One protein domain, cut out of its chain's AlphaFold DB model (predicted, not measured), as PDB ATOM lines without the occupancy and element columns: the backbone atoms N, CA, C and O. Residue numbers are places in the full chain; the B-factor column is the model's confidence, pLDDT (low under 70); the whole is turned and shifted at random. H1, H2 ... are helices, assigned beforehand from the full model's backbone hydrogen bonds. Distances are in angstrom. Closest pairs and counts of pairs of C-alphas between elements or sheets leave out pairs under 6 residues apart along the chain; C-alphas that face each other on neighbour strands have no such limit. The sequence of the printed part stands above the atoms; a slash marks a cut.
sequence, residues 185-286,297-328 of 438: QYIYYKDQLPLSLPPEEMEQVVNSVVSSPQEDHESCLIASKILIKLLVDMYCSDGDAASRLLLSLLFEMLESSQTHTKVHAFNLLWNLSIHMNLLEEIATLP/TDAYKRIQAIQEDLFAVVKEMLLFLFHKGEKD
ATOM      1  N   GLN A 185     113.007 175.454 120.596       37.03
ATOM      2  CA  GLN A 185     113.275 176.388 121.688       37.03
ATOM      3  C   GLN A 185     112.402 175.899 122.845       37.03
ATOM      4  O   GLN A 185     111.211 175.674 122.635       37.03
ATOM      5  N   TYR A 186     112.998 175.635 124.010       44.94
ATOM      6  CA  TYR A 186     112.274 175.201 125.206       44.94
ATOM      7  C   TYR A 186     111.333 176.325 125.655       44.94
ATOM      8  O   TYR A 186     111.647 177.127 126.527       44.94
ATOM      9  N   ILE A 187     110.180 176.412 125.002       48.66
ATOM     10  CA  ILE A 187     108.994 177.045 125.548       48.66
ATOM     11  C   ILE A 187     108.525 176.080 126.630       48.66
ATOM     12  O   ILE A 187     108.383 174.882 126.357       48.66
ATOM     13  N   TYR A 188     108.353 176.564 127.858       57.06
ATOM     14  CA  TYR A 188     107.899 175.724 128.960       57.06
ATOM     15  C   TYR A 188     106.611 175.000 128.554       57.06
ATOM     16  O   TYR A 188     105.749 175.595 127.912       57.06
ATOM     17  N   TYR A 189     106.466 173.721 128.910       63.22
ATOM     18  CA  TYR A 189     105.290 172.923 128.531       63.22
ATOM     19  C   TYR A 189     103.963 173.592 128.913       63.22
ATOM     20  O   TYR A 189     102.991 173.458 128.178       63.22
ATOM     21  N   LYS A 190     103.951 174.373 130.003       57.66
ATOM     22  CA  LYS A 190     102.808 175.189 130.443       57.66
ATOM     23  C   LYS A 190     102.354 176.242 129.422       57.66
ATOM     24  O   LYS A 190     101.180 176.588 129.392       57.66
ATOM     25  N   ASP A 191     103.274 176.723 128.591       62.06
ATOM     26  CA  ASP A 191     103.047 177.771 127.594       62.06
ATOM     27  C   ASP A 191     102.811 177.183 126.187       62.06
ATOM     28  O   ASP A 191     102.555 177.918 125.231       62.06
ATOM     29  N   GLN A 192     102.904 175.856 126.029       70.94
ATOM     30  CA  GLN A 192     102.648 175.175 124.763       70.94
ATOM     31  C   GLN A 192     101.161 174.844 124.622       70.94
ATOM     32  O   GLN A 192     100.551 174.264 125.519       70.94
ATOM     33  N   LEU A 193     100.585 175.141 123.456       74.06
ATOM     34  CA  LEU A 193      99.237 174.681 123.130       74.06
ATOM     35  C   LEU A 193      99.228 173.153 122.943       74.06
ATOM     36  O   LEU A 193     100.171 172.621 122.345       74.06
ATOM     37  N   PRO A 194      98.175 172.451 123.411       77.62
ATOM     38  CA  PRO A 194      97.987 171.038 123.112       77.62
ATOM     39  C   PRO A 194      97.988 170.810 121.604       77.62
ATOM     40  O   PRO A 194      97.294 171.508 120.857       77.62
ATOM     41  N   LEU A 195      98.773 169.840 121.149       83.56
ATOM     42  CA  LEU A 195      98.814 169.479 119.745       83.56
ATOM     43  C   LEU A 195      97.576 168.639 119.416       83.56
ATOM     44  O   LEU A 195      97.371 167.566 119.973       83.56
ATOM     45  N   SER A 196      96.757 169.127 118.490       79.75
ATOM     46  CA  SER A 196      95.603 168.400 117.965       79.75
ATOM     47  C   SER A 196      95.794 168.216 116.471       79.75
ATOM     48  O   SER A 196      95.854 169.199 115.735       79.75
ATOM     49  N   LEU A 197      95.881 166.965 116.030       83.25
ATOM     50  CA  LEU A 197      95.956 166.617 114.615       83.25
ATOM     51  C   LEU A 197      94.613 166.054 114.141       83.25
ATOM     52  O   LEU A 197      93.939 165.365 114.915       83.25
ATOM     53  N   PRO A 198      94.218 166.301 112.882       87.31
ATOM     54  CA  PRO A 198      93.112 165.576 112.281       87.31
ATOM     55  C   PRO A 198      93.440 164.070 112.198       87.31
ATOM     56  O   PRO A 198      94.617 163.695 112.140       87.31
ATOM     57  N   PRO A 199      92.427 163.183 112.161       83.94
ATOM     58  CA  PRO A 199      92.640 161.731 112.205       83.94
ATOM     59  C   PRO A 199      93.550 161.199 111.091       83.94
ATOM     60  O   PRO A 199      94.321 160.271 111.316       83.94
ATOM     61  N   GLU A 200      93.491 161.816 109.912       86.44
ATOM     62  CA  GLU A 200      94.310 161.453 108.751       86.44
ATOM     63  C   GLU A 200      95.800 161.732 108.985       86.44
ATOM     64  O   GLU A 200      96.650 160.897 108.680       86.44
ATOM     65  N   GLU A 201      96.133 162.884 109.573       86.62
ATOM     66  CA  GLU A 201      97.516 163.238 109.911       86.62
ATOM     67  C   GLU A 201      98.040 162.382 111.067       86.62
ATOM     68  O   GLU A 201      99.198 161.971 111.057       86.62
ATOM     69  N   MET A 202      97.184 162.049 112.037       86.19
ATOM     70  CA  MET A 202      97.531 161.125 113.119       86.19
ATOM     71  C   MET A 202      97.889 159.733 112.580       86.19
ATOM     72  O   MET A 202      98.894 159.150 112.988       86.19
ATOM     73  N   GLU A 203      97.094 159.206 111.647       85.62
ATOM     74  CA  GLU A 203      97.371 157.921 111.002       85.62
ATOM     75  C   GLU A 203      98.692 157.958 110.224       85.62
ATOM     76  O   GLU A 203      99.486 157.023 110.315       85.62
ATOM     77  N   GLN A 204      98.990 159.061 109.528       85.56
ATOM     78  CA  GLN A 204     100.281 159.244 108.860       85.56
ATOM     79  C   GLN A 204     101.447 159.246 109.851       85.56
ATOM     80  O   GLN A 204     102.432 158.545 109.621       85.56
ATOM     81  N   VAL A 205     101.330 159.976 110.966       88.50
ATOM     82  CA  VAL A 205     102.358 160.014 112.017       88.50
ATOM     83  C   VAL A 205     102.619 158.613 112.564       88.50
ATOM     84  O   VAL A 205     103.774 158.195 112.632       88.50
ATOM     85  N   VAL A 206     101.569 157.863 112.902       87.44
ATOM     86  CA  VAL A 206     101.720 156.492 113.400       87.44
ATOM     87  C   VAL A 206     102.372 155.598 112.352       87.44
ATOM     88  O   VAL A 206     103.367 154.938 112.649       87.44
ATOM     89  N   ASN A 207     101.869 155.615 111.118       87.56
ATOM     90  CA  ASN A 207     102.410 154.790 110.045       87.56
ATOM     91  C   ASN A 207     103.895 155.096 109.811       87.56
ATOM     92  O   ASN A 207     104.686 154.170 109.646       87.56
ATOM     93  N   SER A 208     104.309 156.364 109.864       88.62
ATOM     94  CA  SER A 208     105.716 156.765 109.743       88.62
ATOM     95  C   SER A 208     106.597 156.327 110.921       88.62
ATOM     96  O   SER A 208     107.793 156.121 110.729       88.62
ATOM     97  N   VAL A 209     106.039 156.174 112.126       88.06
ATOM     98  CA  VAL A 209     106.768 155.679 113.309       88.06
ATOM     99  C   VAL A 209     106.918 154.157 113.282       88.06
ATOM    100  O   VAL A 209     107.976 153.633 113.624       88.06
ATOM    101  N   VAL A 210     105.869 153.438 112.877       84.94
ATOM    102  CA  VAL A 210     105.878 151.965 112.820       84.94
ATOM    103  C   VAL A 210     106.689 151.454 111.621       84.94
ATOM    104  O   VAL A 210     107.317 150.393 111.700       84.94
ATOM    105  N   SER A 211     106.715 152.216 110.524       79.06
ATOM    106  CA  SER A 211     107.510 151.903 109.331       79.06
ATOM    107  C   SER A 211     109.011 151.855 109.635       79.06
ATOM    108  O   SER A 211     109.506 152.477 110.573       79.06
ATOM    109  N   SER A 212     109.759 151.093 108.834       67.00
ATOM    110  CA  SER A 212     111.196 150.918 109.057       67.00
ATOM    111  C   SER A 212     111.946 152.256 109.028       67.00
ATOM    112  O   SER A 212     111.881 152.959 108.015       67.00
ATOM    113  N   PRO A 213     112.765 152.579 110.049       62.97
ATOM    114  CA  PRO A 213     113.600 153.782 110.044       62.97
ATOM    115  C   PRO A 213     114.637 153.818 108.912       62.97
ATOM    116  O   PRO A 213     115.300 154.837 108.739       62.97
ATOM    117  N   GLN A 214     114.845 152.704 108.195       61.56
ATOM    118  CA  GLN A 214     115.794 152.619 107.085       61.56
ATOM    119  C   GLN A 214     115.254 153.204 105.775       61.56
ATOM    120  O   GLN A 214     116.054 153.651 104.955       61.56
ATOM    121  N   GLU A 215     113.935 153.210 105.566       65.19
ATOM    122  CA  GLU A 215     113.338 153.673 104.306       65.19
ATOM    123  C   GLU A 215     113.230 155.202 104.256       65.19
ATOM    124  O   GLU A 215     113.522 155.807 103.224       65.19
ATOM    125  N   ASP A 216     112.878 155.831 105.384       76.75
ATOM    126  CA  ASP A 216     112.796 157.289 105.521       76.75
ATOM    127  C   ASP A 216     113.106 157.741 106.960       76.75
ATOM    128  O   ASP A 216     112.225 158.030 107.777       76.75
ATOM    129  N   HIS A 217     114.401 157.764 107.287       75.25
ATOM    130  CA  HIS A 217     114.892 158.062 108.633       75.25
ATOM    131  C   HIS A 217     114.449 159.439 109.150       75.25
ATOM    132  O   HIS A 217     114.056 159.570 110.307       75.25
ATOM    133  N   GLU A 218     114.492 160.467 108.300       78.44
ATOM    134  CA  GLU A 218     114.147 161.839 108.687       78.44
ATOM    135  C   GLU A 218     112.651 161.969 108.993       78.44
ATOM    136  O   GLU A 218     112.286 162.500 110.046       78.44
ATOM    137  N   SER A 219     111.781 161.423 108.137       82.00
ATOM    138  CA  SER A 219     110.335 161.435 108.390       82.00
ATOM    139  C   SER A 219     109.971 160.632 109.637       82.00
ATOM    140  O   SER A 219     109.168 161.097 110.444       82.00
ATOM    141  N   CYS A 220     110.613 159.479 109.857       84.00
ATOM    142  CA  CYS A 220     110.430 158.666 111.061       84.00
ATOM    143  C   CYS A 220     110.808 159.439 112.341       84.00
ATOM    144  O   CYS A 220     110.055 159.451 113.320       84.00
ATOM    145  N   LEU A 221     111.936 160.163 112.336       81.75
ATOM    146  CA  LEU A 221     112.364 160.987 113.473       81.75
ATOM    147  C   LEU A 221     111.425 162.170 113.737       81.75
ATOM    148  O   LEU A 221     111.175 162.507 114.896       81.75
ATOM    149  N   ILE A 222     110.921 162.821 112.686       83.69
ATOM    150  CA  ILE A 222     109.949 163.914 112.816       83.69
ATOM    151  C   ILE A 222     108.633 163.373 113.381       83.69
ATOM    152  O   ILE A 222     108.131 163.912 114.369       83.69
ATOM    153  N   ALA A 223     108.121 162.276 112.822       89.00
ATOM    154  CA  ALA A 223     106.899 161.629 113.281       89.00
ATOM    155  C   ALA A 223     107.014 161.160 114.740       89.00
ATOM    156  O   ALA A 223     106.108 161.400 115.532       89.00
ATOM    157  N   SER A 224     108.166 160.613 115.141       88.62
ATOM    158  CA  SER A 224     108.439 160.227 116.533       88.62
ATOM    159  C   SER A 224     108.333 161.403 117.498       88.62
ATOM    160  O   SER A 224     107.751 161.278 118.571       88.62
ATOM    161  N   LYS A 225     108.871 162.569 117.122       87.94
ATOM    162  CA  LYS A 225     108.797 163.787 117.945       87.94
ATOM    163  C   LYS A 225     107.362 164.290 118.078       87.94
ATOM    164  O   LYS A 225     106.951 164.662 119.175       87.94
ATOM    165  N   ILE A 226     106.613 164.285 116.975       89.19
ATOM    166  CA  ILE A 226     105.194 164.660 116.956       89.19
ATOM    167  C   ILE A 226     104.399 163.712 117.858       89.19
ATOM    168  O   ILE A 226     103.666 164.167 118.731       89.19
ATOM    169  N   LEU A 227     104.608 162.404 117.712       92.25
ATOM    170  CA  LEU A 227     103.956 161.380 118.519       92.25
ATOM    171  C   LEU A 227     104.278 161.518 120.011       92.25
ATOM    172  O   LEU A 227     103.375 161.422 120.835       92.25
ATOM    173  N   ILE A 228     105.537 161.778 120.375       90.88
ATOM    174  CA  ILE A 228     105.916 162.020 121.772       90.88
ATOM    175  C   ILE A 228     105.158 163.223 122.332       90.88
ATOM    176  O   ILE A 228     104.623 163.139 123.433       90.88
ATOM    177  N   LYS A 229     105.070 164.328 121.582       89.12
ATOM    178  CA  LYS A 229     104.311 165.507 122.018       89.12
ATOM    179  C   LYS A 229     102.826 165.179 122.211       89.12
ATOM    180  O   LYS A 229     102.272 165.529 123.246       89.12
ATOM    181  N   LEU A 230     102.218 164.456 121.273       90.69
ATOM    182  CA  LEU A 230     100.826 164.007 121.385       90.69
ATOM    183  C   LEU A 230     100.613 163.123 122.612       90.69
ATOM    184  O   LEU A 230      99.664 163.331 123.358       90.69
ATOM    185  N   LEU A 231     101.513 162.168 122.856       91.75
ATOM    186  CA  LEU A 231     101.463 161.312 124.037       91.75
ATOM    187  C   LEU A 231     101.587 162.137 125.320       91.75
ATOM    188  O   LEU A 231     100.801 161.917 126.231       91.75
ATOM    189  N   VAL A 232     102.500 163.112 125.387       89.44
ATOM    190  CA  VAL A 232     102.611 164.032 126.535       89.44
ATOM    191  C   VAL A 232     101.302 164.781 126.782       89.44
ATOM    192  O   VAL A 232     100.807 164.793 127.908       89.44
ATOM    193  N   ASP A 233     100.706 165.361 125.742       87.88
ATOM    194  CA  ASP A 233      99.456 166.117 125.867       87.88
ATOM    195  C   ASP A 233      98.276 165.214 126.271       87.88
ATOM    196  O   ASP A 233      97.433 165.600 127.088       87.88
ATOM    197  N   MET A 234      98.242 163.979 125.763       89.56
ATOM    198  CA  MET A 234      97.265 162.978 126.179       89.56
ATOM    199  C   MET A 234      97.483 162.530 127.625       89.56
ATOM    200  O   MET A 234      96.522 162.501 128.372       89.56
ATOM    201  N   TYR A 235      98.708 162.255 128.078       89.25
ATOM    202  CA  TYR A 235      98.958 161.888 129.482       89.25
ATOM    203  C   TYR A 235      98.554 162.998 130.460       89.25
ATOM    204  O   TYR A 235      98.091 162.710 131.564       89.25
ATOM    205  N   CYS A 236      98.676 164.261 130.049       84.56
ATOM    206  CA  CYS A 236      98.202 165.405 130.824       84.56
ATOM    207  C   CYS A 236      96.667 165.509 130.902       84.56
ATOM    208  O   CYS A 236      96.159 166.153 131.819       84.56
ATOM    209  N   SER A 237      95.929 164.921 129.953       84.81
ATOM    210  CA  SER A 237      94.467 165.041 129.847       84.81
ATOM    211  C   SER A 237      93.718 163.746 130.190       84.81
ATOM    212  O   SER A 237      92.808 163.774 131.015       84.81
ATOM    213  N   ASP A 238      94.115 162.621 129.602       87.25
ATOM    214  CA  ASP A 238      93.608 161.262 129.815       87.25
ATOM    215  C   ASP A 238      94.772 160.247 129.752       87.25
ATOM    216  O   ASP A 238      95.110 159.691 128.698       87.25
ATOM    217  N   GLY A 239      95.399 160.008 130.909       87.38
ATOM    218  CA  GLY A 239      96.514 159.065 131.048       87.38
ATOM    219  C   GLY A 239      96.158 157.627 130.667       87.38
ATOM    220  O   GLY A 239      96.961 156.949 130.030       87.38
ATOM    221  N   ASP A 240      94.934 157.179 130.955       87.75
ATOM    222  CA  ASP A 240      94.493 155.813 130.648       87.75
ATOM    223  C   ASP A 240      94.341 155.596 129.133       87.75
ATOM    224  O   ASP A 240      94.632 154.519 128.600       87.75
ATOM    225  N   ALA A 241      93.847 156.599 128.400       88.19
ATOM    226  CA  ALA A 241      93.827 156.561 126.939       88.19
ATOM    227  C   ALA A 241      95.246 156.600 126.352       88.19
ATOM    228  O   ALA A 241      95.544 155.821 125.441       88.19
ATOM    229  N   ALA A 242      96.126 157.444 126.902       91.06
ATOM    230  CA  ALA A 242      97.509 157.567 126.453       91.06
ATOM    231  C   ALA A 242      98.295 156.257 126.610       91.06
ATOM    232  O   ALA A 242      98.931 155.801 125.658       91.06
ATOM    233  N   SER A 243      98.180 155.620 127.777       88.81
ATOM    234  CA  SER A 243      98.793 154.328 128.096       88.81
ATOM    235  C   SER A 243      98.393 153.232 127.114       88.81
ATOM    236  O   SER A 243      99.236 152.546 126.532       88.81
ATOM    237  N   ARG A 244      97.085 153.105 126.849       88.69
ATOM    238  CA  ARG A 244      96.551 152.100 125.918       88.69
ATOM    239  C   ARG A 244      97.039 152.316 124.491       88.69
ATOM    240  O   ARG A 244      97.393 151.342 123.829       88.69
ATOM    241  N   LEU A 245      97.077 153.569 124.027       90.12
ATOM    242  CA  LEU A 245      97.615 153.885 122.704       90.12
ATOM    243  C   LEU A 245      99.104 153.535 122.625       90.12
ATOM    244  O   LEU A 245      99.531 152.891 121.668       90.12
ATOM    245  N   LEU A 246      99.876 153.925 123.644       94.12
ATOM    246  CA  LEU A 246     101.307 153.659 123.727       94.12
ATOM    247  C   LEU A 246     101.599 152.156 123.686       94.12
ATOM    248  O   LEU A 246     102.405 151.716 122.872       94.12
ATOM    249  N   LEU A 247     100.913 151.358 124.506       90.69
ATOM    250  CA  LEU A 247     101.059 149.901 124.515       90.69
ATOM    251  C   LEU A 247     100.712 149.273 123.167       90.69
ATOM    252  O   LEU A 247     101.487 148.465 122.659       90.69
ATOM    253  N   SER A 248      99.579 149.662 122.573       90.00
ATOM    254  CA  SER A 248      99.155 149.139 121.270       90.00
ATOM    255  C   SER A 248     100.204 149.411 120.193       90.00
ATOM    256  O   SER A 248     100.555 148.508 119.436       90.00
ATOM    257  N   LEU A 249     100.725 150.639 120.146       92.94
ATOM    258  CA  LEU A 249     101.750 151.040 119.190       92.94
ATOM    259  C   LEU A 249     103.053 150.257 119.399       92.94
ATOM    260  O   LEU A 249     103.634 149.733 118.450       92.94
ATOM    261  N   LEU A 250     103.523 150.168 120.645       91.38
ATOM    262  CA  LEU A 250     104.780 149.493 120.960       91.38
ATOM    263  C   LEU A 250     104.696 147.995 120.661       91.38
ATOM    264  O   LEU A 250     105.651 147.438 120.128       91.38
ATOM    265  N   PHE A 251     103.568 147.342 120.940       90.25
ATOM    266  CA  PHE A 251     103.369 145.937 120.581       90.25
ATOM    267  C   PHE A 251     103.398 145.710 119.073       90.25
ATOM    268  O   PHE A 251     104.098 144.803 118.629       90.25
ATOM    269  N   GLU A 252     102.755 146.566 118.279       89.31
ATOM    270  CA  GLU A 252     102.830 146.497 116.814       89.31
ATOM    271  C   GLU A 252     104.284 146.620 116.313       89.31
ATOM    272  O   GLU A 252     104.755 145.825 115.495       89.31
ATOM    273  N   MET A 253     105.062 147.541 116.888       87.44
ATOM    274  CA  MET A 253     106.486 147.686 116.570       87.44
ATOM    275  C   MET A 253     107.329 146.472 117.005       87.44
ATOM    276  O   MET A 253     108.275 146.089 116.310       87.44
ATOM    277  N   LEU A 254     107.006 145.843 118.142       85.50
ATOM    278  CA  LEU A 254     107.671 144.624 118.623       85.50
ATOM    279  C   LEU A 254     107.259 143.368 117.831       85.50
ATOM    280  O   LEU A 254     108.005 142.374 117.778       85.50
ATOM    281  N   GLU A 255     106.086 143.392 117.196       87.19
ATOM    282  CA  GLU A 255     105.615 142.348 116.291       87.19
ATOM    283  C   GLU A 255     106.436 142.274 115.005       87.19
ATOM    284  O   GLU A 255     106.705 141.157 114.549       87.19
ATOM    285  N   SER A 256     106.928 143.417 114.514       81.88
ATOM    286  CA  SER A 256     107.786 143.523 113.327       81.88
ATOM    287  C   SER A 256     108.932 142.503 113.323       81.88
ATOM    288  O   SER A 256     109.541 142.189 114.351       81.88
ATOM    289  N   SER A 257     109.269 141.979 112.145       78.62
ATOM    290  CA  SER A 257     110.450 141.128 111.952       78.62
ATOM    291  C   SER A 257     111.757 141.924 112.034       78.62
ATOM    292  O   SER A 257     112.811 141.354 112.316       78.62
ATOM    293  N   GLN A 258     111.700 143.244 111.849       75.88
ATOM    294  CA  GLN A 258     112.874 144.096 111.721       75.88
ATOM    295  C   GLN A 258     113.415 144.538 113.085       75.88
ATOM    296  O   GLN A 258     112.729 145.200 113.866       75.88
ATOM    297  N   THR A 259     114.688 144.240 113.358       73.62
ATOM    298  CA  THR A 259     115.361 144.619 114.613       73.62
ATOM    299  C   THR A 259     115.350 146.131 114.852       73.62
ATOM    300  O   THR A 259     115.141 146.570 115.980       73.62
ATOM    301  N   HIS A 260     115.510 146.940 113.800       70.56
ATOM    302  CA  HIS A 260     115.503 148.401 113.911       70.56
ATOM    303  C   HIS A 260     114.165 148.958 114.415       70.56
ATOM    304  O   HIS A 260     114.178 149.852 115.257       70.56
ATOM    305  N   THR A 261     113.030 148.404 113.978       77.88
ATOM    306  CA  THR A 261     111.697 148.799 114.464       77.88
ATOM    307  C   THR A 261     111.521 148.455 115.944       77.88
ATOM    308  O   THR A 261     111.057 149.285 116.722       77.88
ATOM    309  N   LYS A 262     111.990 147.277 116.381       79.06
ATOM    310  CA  LYS A 262     111.950 146.884 117.802       79.06
ATOM    311  C   LYS A 262     112.791 147.812 118.676       79.06
ATOM    312  O   LYS A 262     112.330 148.263 119.718       79.06
ATOM    313  N   VAL A 263     114.016 148.123 118.244       74.00
ATOM    314  CA  VAL A 263     114.894 149.085 118.933       74.00
ATOM    315  C   VAL A 263     114.246 150.470 118.971       74.00
ATOM    316  O   VAL A 263     114.302 151.154 119.992       74.00
ATOM    317  N   HIS A 264     113.587 150.872 117.884       80.69
ATOM    318  CA  HIS A 264     112.880 152.142 117.821       80.69
ATOM    319  C   HIS A 264     111.733 152.229 118.840       80.69
ATOM    320  O   HIS A 264     111.597 153.270 119.478       80.69
ATOM    321  N   ALA A 265     111.002 151.137 119.085       84.31
ATOM    322  CA  ALA A 265     109.963 151.075 120.116       84.31
ATOM    323  C   ALA A 265     110.516 151.427 121.512       84.31
ATOM    324  O   ALA A 265     109.975 152.283 122.212       84.31
ATOM    325  N   PHE A 266     111.655 150.840 121.897       82.25
ATOM    326  CA  PHE A 266     112.317 151.172 123.166       82.25
ATOM    327  C   PHE A 266     112.820 152.616 123.204       82.25
ATOM    328  O   PHE A 266     112.674 153.289 124.223       82.25
ATOM    329  N   ASN A 267     113.375 153.116 122.096       79.06
ATOM    330  CA  ASN A 267     113.798 154.513 122.002       79.06
ATOM    331  C   ASN A 267     112.616 155.475 122.170       79.06
ATOM    332  O   ASN A 267     112.776 156.526 122.785       79.06
ATOM    333  N   LEU A 268     111.443 155.138 121.637       86.12
ATOM    334  CA  LEU A 268     110.247 155.962 121.767       86.12
ATOM    335  C   LEU A 268     109.803 156.064 123.229       86.12
ATOM    336  O   LEU A 268     109.620 157.169 123.736       86.12
ATOM    337  N   LEU A 269     109.726 154.926 123.923       86.88
ATOM    338  CA  LEU A 269     109.379 154.872 125.343       86.88
ATOM    339  C   LEU A 269     110.398 155.614 126.219       86.88
ATOM    340  O   LEU A 269     110.023 156.379 127.107       86.88
ATOM    341  N   TRP A 270     111.690 155.443 125.935       79.56
ATOM    342  CA  TRP A 270     112.755 156.152 126.642       79.56
ATOM    343  C   TRP A 270     112.658 157.667 126.453       79.56
ATOM    344  O   TRP A 270     112.667 158.413 127.433       79.56
ATOM    345  N   ASN A 271     112.509 158.141 125.213       81.31
ATOM    346  CA  ASN A 271     112.358 159.571 124.954       81.31
ATOM    347  C   ASN A 271     111.104 160.126 125.635       81.31
ATOM    348  O   ASN A 271     111.177 161.178 126.263       81.31
ATOM    349  N   LEU A 272     109.984 159.404 125.586       88.25
ATOM    350  CA  LEU A 272     108.770 159.796 126.293       88.25
ATOM    351  C   LEU A 272     109.018 159.965 127.799       88.25
ATOM    352  O   LEU A 272     108.627 160.984 128.358       88.25
ATOM    353  N   SER A 273     109.728 159.028 128.439       82.56
ATOM    354  CA  SER A 273     110.066 159.131 129.868       82.56
ATOM    355  C   SER A 273     110.906 160.373 130.193       82.56
ATOM    356  O   SER A 273     110.643 161.049 131.185       82.56
ATOM    357  N   ILE A 274     111.852 160.738 129.318       77.75
ATOM    358  CA  ILE A 274     112.628 161.977 129.457       77.75
ATOM    359  C   ILE A 274     111.695 163.189 129.397       77.75
ATOM    360  O   ILE A 274     111.776 164.063 130.254       77.75
ATOM    361  N   HIS A 275     110.783 163.230 128.423       83.00
ATOM    362  CA  HIS A 275     109.830 164.331 128.277       83.00
ATOM    363  C   HIS A 275     108.866 164.460 129.466       83.00
ATOM    364  O   HIS A 275     108.537 165.581 129.846       83.00
ATOM    365  N   MET A 276     108.478 163.352 130.104       82.94
ATOM    366  CA  MET A 276     107.686 163.387 131.340       82.94
ATOM    367  C   MET A 276     108.486 163.909 132.536       82.94
ATOM    368  O   MET A 276     107.968 164.701 133.313       82.94
ATOM    369  N   ASN A 277     109.760 163.537 132.662       74.56
ATOM    370  CA  ASN A 277     110.617 164.064 133.730       74.56
ATOM    371  C   ASN A 277     110.900 165.562 133.546       74.56
ATOM    372  O   ASN A 277     110.973 166.313 134.508       74.56
ATOM    373  N   LEU A 278     110.999 166.037 132.305       74.69
ATOM    374  CA  LEU A 278     111.126 167.471 132.027       74.69
ATOM    375  C   LEU A 278     109.850 168.247 132.380       74.69
ATOM    376  O   LEU A 278     109.918 169.428 132.713       74.69
ATOM    377  N   LEU A 279     108.684 167.597 132.320       71.88
ATOM    378  CA  LEU A 279     107.436 168.165 132.825       71.88
ATOM    379  C   LEU A 279     107.458 168.286 134.362       71.88
ATOM    380  O   LEU A 279     106.914 169.254 134.894       71.88
ATOM    381  N   GLU A 280     108.122 167.353 135.057       65.12
ATOM    382  CA  GLU A 280     108.350 167.385 136.512       65.12
ATOM    383  C   GLU A 280     109.093 168.640 136.951       65.12
ATOM    384  O   GLU A 280     108.595 169.382 137.795       65.12
ATOM    385  N   GLU A 281     110.225 168.934 136.311       59.56
ATOM    386  CA  GLU A 281     111.040 170.106 136.642       59.56
ATOM    387  C   GLU A 281     110.232 171.410 136.528       59.56
ATOM    388  O   GLU A 281     110.343 172.289 137.381       59.56
ATOM    389  N   ILE A 282     109.345 171.516 135.533       59.41
ATOM    390  CA  ILE A 282     108.506 172.706 135.318       59.41
ATOM    391  C   ILE A 282     107.402 172.821 136.370       59.41
ATOM    392  O   ILE A 282     107.100 173.928 136.814       59.41
ATOM    393  N   ALA A 283     106.800 171.702 136.775       59.47
ATOM    394  CA  ALA A 283     105.754 171.693 137.794       59.47
ATOM    395  C   ALA A 283     106.271 172.080 139.193       59.47
ATOM    396  O   ALA A 283     105.484 172.534 140.020       59.47
ATOM    397  N   THR A 284     107.574 171.908 139.441       55.91
ATOM    398  CA  THR A 284     108.241 172.216 140.720       55.91
ATOM    399  C   THR A 284     108.795 173.638 140.829       55.91
ATOM    400  O   THR A 284     109.303 174.020 141.882       55.91
ATOM    401  N   LEU A 285     108.726 174.449 139.767       57.44
ATOM    402  CA  LEU A 285     109.171 175.838 139.857       57.44
ATOM    403  C   LEU A 285     108.166 176.638 140.703       57.44
ATOM    404  O   LEU A 285     106.987 176.684 140.341       57.44
ATOM    405  N   PRO A 286     108.599 177.287 141.802       52.03
ATOM    406  CA  PRO A 286     107.710 178.115 142.601       52.03
ATOM    407  C   PRO A 286     107.205 179.260 141.725       52.03
ATOM    408  O   PRO A 286     107.992 180.063 141.223       52.03
ATOM    409  N   THR A 297     101.779 169.372 145.274       62.00
ATOM    410  CA  THR A 297     101.597 167.955 145.622       62.00
ATOM    411  C   THR A 297     100.770 167.173 144.603       62.00
ATOM    412  O   THR A 297     100.982 165.973 144.436       62.00
ATOM    413  N   ASP A 298      99.833 167.821 143.908       69.62
ATOM    414  CA  ASP A 298      98.969 167.151 142.929       69.62
ATOM    415  C   ASP A 298      99.663 166.960 141.580       69.62
ATOM    416  O   ASP A 298      99.424 165.964 140.897       69.62
ATOM    417  N   ALA A 299     100.532 167.895 141.188       68.62
ATOM    418  CA  ALA A 299     101.354 167.735 139.995       68.62
ATOM    419  C   ALA A 299     102.372 166.604 140.183       68.62
ATOM    420  O   ALA A 299     102.447 165.718 139.334       68.62
ATOM    421  N   TYR A 300     103.047 166.566 141.335       71.62
ATOM    422  CA  TYR A 300     103.983 165.496 141.674       71.62
ATOM    423  C   TYR A 300     103.319 164.112 141.644       71.62
ATOM    424  O   TYR A 300     103.807 163.200 140.982       71.62
ATOM    425  N   LYS A 301     102.144 163.966 142.272       76.69
ATOM    426  CA  LYS A 301     101.376 162.709 142.236       76.69
ATOM    427  C   LYS A 301     100.975 162.297 140.820       76.69
ATOM    428  O   LYS A 301     101.003 161.110 140.509       76.69
ATOM    429  N   ARG A 302     100.597 163.253 139.961       76.38
ATOM    430  CA  ARG A 302     100.271 162.972 138.553       76.38
ATOM    431  C   ARG A 302     101.492 162.478 137.784       76.38
ATOM    432  O   ARG A 302     101.392 161.477 137.088       76.38
ATOM    433  N   ILE A 303     102.636 163.133 137.940       77.12
ATOM    434  CA  ILE A 303     103.884 162.727 137.283       77.12
ATOM    435  C   ILE A 303     104.339 161.354 137.777       77.12
ATOM    436  O   ILE A 303     104.672 160.498 136.962       77.12
ATOM    437  N   GLN A 304     104.265 161.103 139.084       78.44
ATOM    438  CA  GLN A 304     104.565 159.796 139.660       78.44
ATOM    439  C   GLN A 304     103.652 158.701 139.085       78.44
ATOM    440  O   GLN A 304     104.135 157.630 138.724       78.44
ATOM    441  N   ALA A 305     102.350 158.973 138.939       81.31
ATOM    442  CA  ALA A 305     101.413 158.039 138.315       81.31
ATOM    443  C   ALA A 305     101.755 157.768 136.838       81.31
ATOM    444  O   ALA A 305     101.691 156.624 136.396       81.31
ATOM    445  N   ILE A 306     102.176 158.791 136.087       83.94
ATOM    446  CA  ILE A 306     102.633 158.628 134.699       83.94
ATOM    447  C   ILE A 306     103.912 157.785 134.649       83.94
ATOM    448  O   ILE A 306     104.012 156.871 133.838       83.94
ATOM    449  N   GLN A 307     104.889 158.047 135.521       80.88
ATOM    450  CA  GLN A 307     106.121 157.257 135.593       80.88
ATOM    451  C   GLN A 307     105.817 155.786 135.909       80.88
ATOM    452  O   GLN A 307     106.338 154.899 135.234       80.88
ATOM    453  N   GLU A 308     104.952 155.521 136.891       79.38
ATOM    454  CA  GLU A 308     104.464 154.175 137.226       79.38
ATOM    455  C   GLU A 308     103.859 153.458 136.019       79.38
ATOM    456  O   GLU A 308     104.153 152.283 135.781       79.38
ATOM    457  N   ASP A 309     103.053 154.173 135.244       85.00
ATOM    458  CA  ASP A 309     102.424 153.638 134.049       85.00
ATOM    459  C   ASP A 309     103.449 153.348 132.940       85.00
ATOM    460  O   ASP A 309     103.482 152.241 132.407       85.00
ATOM    461  N   LEU A 310     104.396 154.257 132.679       83.94
ATOM    462  CA  LEU A 310     105.494 154.003 131.737       83.94
ATOM    463  C   LEU A 310     106.338 152.785 132.143       83.94
ATOM    464  O   LEU A 310     106.744 152.002 131.283       83.94
ATOM    465  N   PHE A 311     106.573 152.570 133.442       79.62
ATOM    466  CA  PHE A 311     107.222 151.351 133.932       79.62
ATOM    467  C   PHE A 311     106.383 150.096 133.673       79.62
ATOM    468  O   PHE A 311     106.942 149.059 133.296       79.62
ATOM    469  N   ALA A 312     105.061 150.169 133.847       79.56
ATOM    470  CA  ALA A 312     104.165 149.076 133.485       79.56
ATOM    471  C   ALA A 312     104.257 148.773 131.982       79.56
ATOM    472  O   ALA A 312     104.393 147.609 131.610       79.56
ATOM    473  N   VAL A 313     104.326 149.800 131.129       83.75
ATOM    474  CA  VAL A 313     104.544 149.637 129.687       83.75
ATOM    475  C   VAL A 313     105.863 148.920 129.385       83.75
ATOM    476  O   VAL A 313     105.867 147.969 128.604       83.75
ATOM    477  N   VAL A 314     106.975 149.295 130.037       82.00
ATOM    478  CA  VAL A 314     108.256 148.570 129.894       82.00
ATOM    479  C   VAL A 314     108.080 147.098 130.266       82.00
ATOM    480  O   VAL A 314     108.517 146.217 129.527       82.00
ATOM    481  N   LYS A 315     107.442 146.810 131.406       76.31
ATOM    482  CA  LYS A 315     107.213 145.436 131.866       76.31
ATOM    483  C   LYS A 315     106.433 144.630 130.830       76.31
ATOM    484  O   LYS A 315     106.844 143.519 130.507       76.31
ATOM    485  N   GLU A 316     105.361 145.193 130.287       82.88
ATOM    486  CA  GLU A 316     104.545 144.554 129.256       82.88
ATOM    487  C   GLU A 316     105.331 144.326 127.955       82.88
ATOM    488  O   GLU A 316     105.272 143.233 127.394       82.88
ATOM    489  N   MET A 317     106.158 145.281 127.510       83.69
ATOM    490  CA  MET A 317     107.060 145.084 126.362       83.69
ATOM    491  C   MET A 317     108.041 143.927 126.586       83.69
ATOM    492  O   MET A 317     108.275 143.113 125.692       83.69
ATOM    493  N   LEU A 318     108.629 143.849 127.781       77.88
ATOM    494  CA  LEU A 318     109.582 142.798 128.129       77.88
ATOM    495  C   LEU A 318     108.901 141.432 128.241       77.88
ATOM    496  O   LEU A 318     109.441 140.451 127.736       77.88
ATOM    497  N   LEU A 319     107.711 141.367 128.843       75.38
ATOM    498  CA  LEU A 319     106.899 140.153 128.890       75.38
ATOM    499  C   LEU A 319     106.475 139.719 127.488       75.38
ATOM    500  O   LEU A 319     106.553 138.533 127.178       75.38
ATOM    501  N   PHE A 320     106.070 140.648 126.625       78.69
ATOM    502  CA  PHE A 320     105.732 140.358 125.236       78.69
ATOM    503  C   PHE A 320     106.913 139.711 124.501       78.69
ATOM    504  O   PHE A 320     106.766 138.654 123.884       78.69
ATOM    505  N   LEU A 321     108.109 140.296 124.616       69.81
ATOM    506  CA  LEU A 321     109.324 139.733 124.024       69.81
ATOM    507  C   LEU A 321     109.710 138.387 124.636       69.81
ATOM    508  O   LEU A 321     110.130 137.494 123.903       69.81
ATOM    509  N   PHE A 322     109.547 138.230 125.948       72.31
ATOM    510  CA  PHE A 322     109.813 136.981 126.650       72.31
ATOM    511  C   PHE A 322     108.913 135.848 126.139       72.31
ATOM    512  O   PHE A 322     109.426 134.825 125.697       72.31
ATOM    513  N   HIS A 323     107.594 136.058 126.078       70.00
ATOM    514  CA  HIS A 323     106.654 135.067 125.540       70.00
ATOM    515  C   HIS A 323     106.878 134.793 124.046       70.00
ATOM    516  O   HIS A 323     106.678 133.671 123.581       70.00
ATOM    517  N   LYS A 324     107.305 135.800 123.272       68.31
ATOM    518  CA  LYS A 324     107.667 135.622 121.858       68.31
ATOM    519  C   LYS A 324     108.964 134.817 121.696       68.31
ATOM    520  O   LYS A 324     109.082 134.078 120.722       68.31
ATOM    521  N   GLY A 325     109.902 134.948 122.637       53.50
ATOM    522  CA  GLY A 325     111.133 134.159 122.728       53.50
ATOM    523  C   GLY A 325     110.933 132.741 123.280       53.50
ATOM    524  O   GLY A 325     111.678 131.846 122.904       53.50
ATOM    525  N   GLU A 326     109.898 132.499 124.091       39.91
ATOM    526  CA  GLU A 326     109.504 131.174 124.617       39.91
ATOM    527  C   GLU A 326     108.756 130.286 123.593       39.91
ATOM    528  O   GLU A 326     108.087 129.320 123.963       39.91
ATOM    529  N   LYS A 327     108.869 130.560 122.285       42.47
ATOM    530  CA  LYS A 327     108.369 129.637 121.248       42.47
ATOM    531  C   LYS A 327     109.293 128.441 120.981       42.47
ATOM    532  O   LYS A 327     108.867 127.532 120.273       42.47
ATOM    533  N   ASP A 328     110.478 128.393 121.595       36.12
ATOM    534  CA  ASP A 328     111.290 127.174 121.687       36.12
ATOM    535  C   ASP A 328     110.977 126.415 122.993       36.12
ATOM    536  O   ASP A 328     111.315 126.842 124.092       36.12
TER     537      ASP A 328
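AT A GLANCE: This is residues 185 to 286 and 297 to 328 of the 438 residues of an uncharacterized protein of Acanthamoeba castellanii str. Neff (UniProt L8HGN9). Three helices, H3, H4 and H5, make a long three-sided bundle, with H5 on one side of the H3-H4 hairpin; on the side away from H5, H2 crosses H4 slantwise and H1 packs crosswise on H2. Together H2, H3, H4 and H5 form a four-helix up-and-down bundle, each helix running against the one before it. The 134 printed residues hold five named helices in the order H1 to H5 and no named strand: the class is all helix. The whole is compact, with a radius of gyration of the C-alphas of 15.5 A, yet elongated, spanning 54 by 30 by 23 A.

HOW THE PARTS SIT: After residues 185 to 198 comes H1, residues 199 to 210, which touches H2, residues 217 to 237, at a steep tilt of 60 degrees; the closest C-alphas, of Val 205 and Ala 223, are 5.0 A apart. The hub is H3, residues 239 to 255; it forms a helical hairpin with H2, closest at C-alphas 234 and 242, 5.4 A. H4, residues 259 to 283, touches H2 at a steep tilt of 43 degrees, closest at C-alphas 228 and 272, 5.8 A. H5, residues 297 to 325, and H4 run opposite ways at a shallow tilt of 11 degrees and touch, closest at C-alphas 283 and 299, 6.3 A. H5 also touches H3, closest at C-alphas 247 and 313, 6.2 A. H1 and H5 are apart. Every O i to N i+4 pair is within hydrogen-bond range in H1, H2, H3 and H5, and 20 of 21 in H4.

IN THESE COORDINATES: H1 begins at C-alpha 199, (92.640, 161.731, 112.205). H2 measures 30.3 A, H4 36.9 A and H5 41.9 A, ending at C-alpha 325, (111.133, 134.159, 122.728).

THE WHOLE: Residues 287 to 296 are not printed; C-alphas 286 and 297 are 12.2 A apart across this cut. Confidence is under 70 in 27 residues, among them 185 to 191 and 280 to 286.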